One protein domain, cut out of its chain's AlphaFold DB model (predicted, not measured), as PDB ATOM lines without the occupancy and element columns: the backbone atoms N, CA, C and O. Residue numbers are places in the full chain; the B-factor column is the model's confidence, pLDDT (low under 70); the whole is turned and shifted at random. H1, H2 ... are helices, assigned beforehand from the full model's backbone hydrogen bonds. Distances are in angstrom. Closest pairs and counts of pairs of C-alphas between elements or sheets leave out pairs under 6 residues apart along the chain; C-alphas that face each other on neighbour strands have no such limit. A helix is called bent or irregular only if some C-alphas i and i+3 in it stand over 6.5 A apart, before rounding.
ATOM      1  N   GLY A  23     203.278 307.429 368.025       73.50
ATOM      2  CA  GLY A  23     204.667 307.651 368.438       73.50
ATOM      3  C   GLY A  23     204.983 307.135 369.845       73.50
ATOM      4  O   GLY A  23     206.108 306.714 370.093       73.50
ATOM      5  N   ILE A  24     204.003 307.138 370.755       79.19
ATOM      6  CA  ILE A  24     204.161 306.618 372.122       79.19
ATOM      7  C   ILE A  24     204.136 305.084 372.111       79.19
ATOM      8  O   ILE A  24     204.988 304.461 372.736       79.19
ATOM      9  N   ILE A  25     203.227 304.483 371.335       85.50
ATOM     10  CA  ILE A  25     203.092 303.022 371.221       85.50
ATOM     11  C   ILE A  25     204.354 302.389 370.616       85.50
ATOM     12  O   ILE A  25     204.860 301.395 371.121       85.50
ATOM     13  N   ILE A  26     204.924 302.987 369.567       85.56
ATOM     14  CA  ILE A  26     206.160 302.461 368.962       85.56
ATOM     15  C   ILE A  26     207.324 302.508 369.966       85.56
ATOM     16  O   ILE A  26     208.156 301.603 370.002       85.56
ATOM     17  N   ARG A  27     207.376 303.541 370.815       81.62
ATOM     18  CA  ARG A  27     208.414 303.670 371.847       81.62
ATOM     19  C   ARG A  27     208.252 302.630 372.949       81.62
ATOM     20  O   ARG A  27     209.257 302.044 373.333       81.62
ATOM     21  N   SER A  28     207.025 302.381 373.415       85.06
ATOM     22  CA  SER A  28     206.783 301.357 374.437       85.06
ATOM     23  C   SER A  28     207.122 299.954 373.924       85.06
ATOM     24  O   SER A  28     207.746 299.171 374.639       85.06
ATOM     25  N   ILE A  29     206.808 299.663 372.659       91.94
ATOM     26  CA  ILE A  29     207.186 298.401 372.009       91.94
ATOM     27  C   ILE A  29     208.711 298.265 371.936       91.94
ATOM     28  O   ILE A  29     209.253 297.237 372.335       91.94
ATOM     29  N   ALA A  30     209.423 299.308 371.498       87.62
ATOM     30  CA  ALA A  30     210.884 299.279 371.422       87.62
ATOM     31  C   ALA A  30     211.544 299.062 372.799       87.62
ATOM     32  O   ALA A  30     212.500 298.296 372.903       87.62
ATOM     33  N   THR A  31     211.019 299.683 373.864       86.38
ATOM     34  CA  THR A  31     211.519 299.463 375.234       86.38
ATOM     35  C   THR A  31     211.245 298.051 375.741       86.38
ATOM     36  O   THR A  31     212.104 297.474 376.403       86.38
ATOM     37  N   MET A  32     210.089 297.473 375.402       91.62
ATOM     38  CA  MET A  32     209.752 296.099 375.782       91.62
ATOM     39  C   MET A  32     210.664 295.082 375.092       91.62
ATOM     40  O   MET A  32     211.199 294.198 375.754       91.62
ATOM     41  N   ILE A  33     210.902 295.240 373.785       94.31
ATOM     42  CA  ILE A  33     211.822 294.376 373.029       94.31
ATOM     43  C   ILE A  33     213.236 294.453 373.618       94.31
ATOM     44  O   ILE A  33     213.880 293.426 373.814       94.31
ATOM     45  N   TYR A  34     213.708 295.658 373.946       89.75
ATOM     46  CA  TYR A  34     215.023 295.847 374.554       89.75
ATOM     47  C   TYR A  34     215.152 295.142 375.913       89.75
ATOM     48  O   TYR A  34     216.135 294.442 376.142       89.75
ATOM     49  N   LEU A  35     214.153 295.275 376.794       89.56
ATOM     50  CA  LEU A  35     214.135 294.580 378.086       89.56
ATOM     51  C   LEU A  35     214.155 293.056 377.925       89.56
ATOM     52  O   LEU A  35     214.835 292.371 378.685       89.56
ATOM     53  N   LEU A  36     213.458 292.534 376.915       94.75
ATOM     54  CA  LEU A  36     213.428 291.104 376.617       94.75
ATOM     55  C   LEU A  36     214.810 290.599 376.170       94.75
ATOM     56  O   LEU A  36     215.293 289.593 376.687       94.75
ATOM     57  N   ILE A  37     215.485 291.339 375.284       93.31
ATOM     58  CA  ILE A  37     216.867 291.048 374.867       93.31
ATOM     59  C   ILE A  37     217.817 291.099 376.071       93.31
ATOM     60  O   ILE A  37     218.642 290.202 376.238       93.31
ATOM     61  N   LEU A  38     217.688 292.116 376.927       89.44
ATOM     62  CA  LEU A  38     218.534 292.286 378.110       89.44
ATOM     63  C   LEU A  38     218.362 291.123 379.102       89.44
ATOM     64  O   LEU A  38     219.349 290.610 379.625       89.44
ATOM     65  N   GLY A  39     217.123 290.672 379.319       90.00
ATOM     66  CA  GLY A  39     216.819 289.516 380.163       90.00
ATOM     67  C   GLY A  39     217.381 288.206 379.604       90.00
ATOM     68  O   GLY A  39     217.978 287.429 380.346       90.00
ATOM     69  N   ALA A  40     217.262 287.984 378.292       92.69
ATOM     70  CA  ALA A  40     217.842 286.812 377.635       92.69
ATOM     71  C   ALA A  40     219.375 286.788 377.753       92.69
ATOM     72  O   ALA A  40     219.963 285.754 378.069       92.69
ATOM     73  N   LEU A  41     220.017 287.942 377.563       88.88
ATOM     74  CA  LEU A  41     221.461 288.110 377.707       88.88
ATOM     75  C   LEU A  41     221.916 287.840 379.151       88.88
ATOM     76  O   LEU A  41     222.915 287.162 379.372       88.88
ATOM     77  N   PHE A  42     221.156 288.321 380.139       88.12
ATOM     78  CA  PHE A  42     221.419 288.054 381.552       88.12
ATOM     79  C   PHE A  42     221.351 286.556 381.871       88.12
ATOM     80  O   PHE A  42     222.273 286.020 382.484       88.12
ATOM     81  N   PHE A  43     220.314 285.859 381.400       90.38
ATOM     82  CA  PHE A  43     220.187 284.413 381.590       90.38
ATOM     83  C   PHE A  43     221.325 283.640 380.910       90.38
ATOM     84  O   PHE A  43     221.887 282.714 381.494       90.38
ATOM     85  N   TYR A  44     221.720 284.057 379.704       90.50
ATOM     86  CA  TYR A  44     222.880 283.506 379.007       90.50
ATOM     87  C   TYR A  44     224.160 283.645 379.844       90.50
ATOM     88  O   TYR A  44     224.891 282.673 380.015       90.50
ATOM     89  N   PHE A  45     224.394 284.812 380.445       86.81
ATOM     90  CA  PHE A  45     225.566 285.037 381.289       86.81
ATOM     91  C   PHE A  45     225.557 284.248 382.602       86.81
ATOM     92  O   PHE A  45     226.619 283.787 383.022       86.81
ATOM     93  N   LEU A  46     224.389 284.037 383.222       84.31
ATOM     94  CA  LEU A  46     224.275 283.177 384.408       84.31
ATOM     95  C   LEU A  46     224.721 281.738 384.114       84.31
ATOM     96  O   LEU A  46     225.392 281.124 384.941       84.31
ATOM     97  N   ASN A  47     224.419 281.225 382.916       88.12
ATOM     98  CA  ASN A  47     224.850 279.889 382.499       88.12
ATOM     99  C   ASN A  47     226.363 279.797 382.243       88.12
ATOM    100  O   ASN A  47     226.939 278.719 382.364       88.12
ATOM    101  N   LEU A  48     227.031 280.913 381.927       86.00
ATOM    102  CA  LEU A  48     228.462 280.937 381.604       86.00
ATOM    103  C   LEU A  48     229.403 280.875 382.821       86.00
ATOM    104  O   LEU A  48     230.611 280.992 382.638       86.00
ATOM    105  N   THR A  49     228.889 280.706 384.049       80.31
ATOM    106  CA  THR A  49     229.708 280.614 385.287       80.31
ATOM    107  C   THR A  49     230.718 281.762 385.444       80.31
ATOM    108  O   THR A  49     231.757 281.643 386.089       80.31
ATOM    109  N   THR A  50     230.414 282.909 384.841       77.38
ATOM    110  CA  THR A  50     231.242 284.108 384.941       77.38
ATOM    111  C   THR A  50     230.999 284.801 386.277       77.38
ATOM    112  O   THR A  50     229.946 284.657 386.899       77.38
ATOM    113  N   ASN A  51     231.990 285.573 386.730       89.00
ATOM    114  CA  ASN A  51     231.877 286.363 387.951       89.00
ATOM    115  C   ASN A  51     230.622 287.249 387.899       89.00
ATOM    116  O   ASN A  51     230.530 288.154 387.066       89.00
ATOM    117  N   ILE A  52     229.691 287.027 388.831       87.19
ATOM    118  CA  ILE A  52     228.389 287.715 388.908       87.19
ATOM    119  C   ILE A  52     228.558 289.243 388.887       87.19
ATOM    120  O   ILE A  52     227.790 289.959 388.245       87.19
ATOM    121  N   ILE A  53     229.615 289.744 389.532       89.69
ATOM    122  CA  ILE A  53     229.958 291.171 389.592       89.69
ATOM    123  C   ILE A  53     230.179 291.758 388.189       89.69
ATOM    124  O   ILE A  53     229.684 292.843 387.883       89.69
ATOM    125  N   VAL A  54     230.883 291.034 387.315       87.94
ATOM    126  CA  VAL A  54     231.179 291.486 385.947       87.94
ATOM    127  C   VAL A  54     229.895 291.542 385.120       87.94
ATOM    128  O   VAL A  54     229.668 292.519 384.406       87.94
ATOM    129  N   ILE A  55     229.015 290.547 385.282       87.81
ATOM    130  CA  ILE A  55     227.708 290.498 384.613       87.81
ATOM    131  C   ILE A  55     226.874 291.727 384.996       87.81
ATOM    132  O   ILE A  55     226.382 292.435 384.116       87.81
ATOM    133  N   ILE A  56     226.758 292.025 386.295       89.81
ATOM    134  CA  ILE A  56     225.996 293.181 386.792       89.81
ATOM    135  C   ILE A  56     226.586 294.494 386.261       89.81
ATOM    136  O   ILE A  56     225.833 295.370 385.831       89.81
ATOM    137  N   SER A  57     227.917 294.628 386.238       91.12
ATOM    138  CA  SER A  57     228.593 295.824 385.721       91.12
ATOM    139  C   SER A  57     228.281 296.070 384.241       91.12
ATOM    140  O   SER A  57     227.967 297.196 383.854       91.12
ATOM    141  N   ILE A  58     228.333 295.025 383.409       90.12
ATOM    142  CA  ILE A  58     228.029 295.115 381.974       90.12
ATOM    143  C   ILE A  58     226.549 295.450 381.757       90.12
ATOM    144  O   ILE A  58     226.224 296.328 380.954       90.12
ATOM    145  N   LEU A  59     225.649 294.794 382.496       90.44
ATOM    146  CA  LEU A  59     224.205 295.003 382.375       90.44
ATOM    147  C   LEU A  59     223.806 296.429 382.780       90.44
ATOM    148  O   LEU A  59     223.033 297.082 382.079       90.44
ATOM    149  N   SER A  60     224.380 296.930 383.877       92.12
ATOM    150  CA  SER A  60     224.180 298.303 384.350       92.12
ATOM    151  C   SER A  60     224.671 299.326 383.326       92.12
ATOM    152  O   SER A  60     223.958 300.277 383.000       92.12
ATOM    153  N   PHE A  61     225.851 299.098 382.743       94.38
ATOM    154  CA  PHE A  61     226.401 299.973 381.712       94.38
ATOM    155  C   PHE A  61     225.508 300.033 380.461       94.38
ATOM    156  O   PHE A  61     225.165 301.123 379.999       94.38
ATOM    157  N   LEU A  62     225.065 298.880 379.947       90.31
ATOM    158  CA  LEU A  62     224.123 298.794 378.821       90.31
ATOM    159  C   LEU A  62     222.817 299.543 379.107       90.31
ATOM    160  O   LEU A  62     222.343 300.311 378.264       90.31
ATOM    161  N   PHE A  63     222.274 299.364 380.310       91.00
ATOM    162  CA  PHE A  63     221.059 300.036 380.752       91.00
ATOM    163  C   PHE A  63     221.221 301.563 380.797       91.00
ATOM    164  O   PHE A  63     220.355 302.291 380.307       91.00
ATOM    165  N   LEU A  64     222.349 302.065 381.312       92.38
ATOM    166  CA  LEU A  64     222.651 303.499 381.373       92.38
ATOM    167  C   LEU A  64     222.815 304.127 379.985       92.38
ATOM    168  O   LEU A  64     222.291 305.217 379.742       92.38
ATOM    169  N   VAL A  65     223.489 303.446 379.051       90.06
ATOM    170  CA  VAL A  65     223.614 303.910 377.657       90.06
ATOM    171  C   VAL A  65     222.231 304.047 377.017       90.06
ATOM    172  O   VAL A  65     221.935 305.057 376.373       90.06
ATOM    173  N   PHE A  66     221.352 303.070 377.242       84.81
ATOM    174  CA  PHE A  66     219.999 303.084 376.699       84.81
ATOM    175  C   PHE A  66     219.118 304.174 377.327       84.81
ATOM    176  O   PHE A  66     218.463 304.934 376.605       84.81
ATOM    177  N   LEU A  67     219.167 304.325 378.655       85.75
ATOM    178  CA  LEU A  67     218.555 305.452 379.363       85.75
ATOM    179  C   LEU A  67     219.040 306.785 378.793       85.75
ATOM    180  O   LEU A  67     218.228 307.674 378.548       85.75
ATOM    181  N   GLY A  68     220.339 306.908 378.510       85.00
ATOM    182  CA  GLY A  68     220.927 308.089 377.886       85.00
ATOM    183  C   GLY A  68     220.297 308.421 376.532       85.00
ATOM    184  O   GLY A  68     219.946 309.576 376.285       85.00
ATOM    185  N   VAL A  69     220.085 307.424 375.667       83.56
ATOM    186  CA  VAL A  69     219.432 307.599 374.354       83.56
ATOM    187  C   VAL A  69     217.968 308.029 374.500       83.56
ATOM    188  O   VAL A  69     217.504 308.897 373.753       83.56
ATOM    189  N   ILE A  70     217.246 307.466 375.471       79.25
ATOM    190  CA  ILE A  70     215.848 307.821 375.754       79.25
ATOM    191  C   ILE A  70     215.743 309.243 376.323       79.25
ATOM    192  O   ILE A  70     214.952 310.051 375.830       79.25
ATOM    193  N   LEU A  71     216.575 309.579 377.312       77.31
ATOM    194  CA  LEU A  71     216.581 310.871 378.004       77.31
ATOM    195  C   LEU A  71     217.057 312.022 377.101       77.31
ATOM    196  O   LEU A  71     216.624 313.164 377.277       77.31
ATOM    197  N   ARG A  72     217.884 311.754 376.077       71.50
ATOM    198  CA  ARG A  72     218.395 312.792 375.155       71.50
ATOM    199  C   ARG A  72     217.300 313.517 374.369       71.50
ATOM    200  O   ARG A  72     217.506 314.651 373.940       71.50
ATOM    201  N   LYS A  73     216.129 312.903 374.172       62.59
ATOM    202  CA  LYS A  73     215.073 313.431 373.287       62.59
ATOM    203  C   LYS A  73     214.176 314.511 373.914       62.59
ATOM    204  O   LYS A  73     213.340 315.066 373.206       62.59
ATOM    205  N   GLY A  74     214.369 314.869 375.188       59.62
ATOM    206  CA  GLY A  74     213.529 315.851 375.895       59.62
ATOM    207  C   GLY A  74     213.850 317.337 375.659       59.62
ATOM    208  O   GLY A  74     213.010 318.184 375.946       59.62
TER     209      GLY A  74
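Overview. This is residues 23 to 74 of the 143 residues of an uncharacterized protein of Candidatus Lokiarchaeota archaeon (UniProt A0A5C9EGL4). The model is a long helical hairpin: H1 runs out, the chain turns at residues 48 to 51, and H2 folds back beside it. The two helices lie side by side but meet only near the turn, and residues 47 to 53 stand free at that end. The printed part has 52 residues with two named helices, H1 then H2, and no named strand; it is all helix. It is loose, a rod of 40 by 18 by 7 A, with a radius of gyration of the C-alphas of 13.1 A.

Arrangement. Start with H1, residues 23 to 47, and go on to H2, residues 52 to 74; they form a helical hairpin. They run opposite ways at a shallow tilt of 10 degrees, centre to centre 12.2 A. Look at Phe 45 and Ile 55: their C-alphas, the closest of the two helices, are 6.7 A apart. H1 touches H2 with residues 38 to 46 alone, and H2 touches H1 with residues 52 to 59 alone. In H1 every O i to N i+4 pair is within hydrogen-bond range; in H2, 17 of 19 are.

Along the chain. Find C-alpha 23 at (204.667, 307.651, 368.438); from there H1 runs 37.1 A to C-alpha 47. H2 begins at C-alpha 52, at (228.389, 287.715, 388.908), and runs 34.4 A to C-alpha 74 at (213.529, 315.851, 375.895). H2 is neither bent nor irregular, but only just: C-alphas 71 and 74 are 6.2 A apart.

Size, cuts and confidence. The C-alphas farthest apart, those of Gly 23 and Thr 49, are 40.5 A apart. The printed part has no cut, and the link from H1 to H2 is tight. The mean pLDDT of the printed part is 86.3; look to residues 73 to 74 for values under 70.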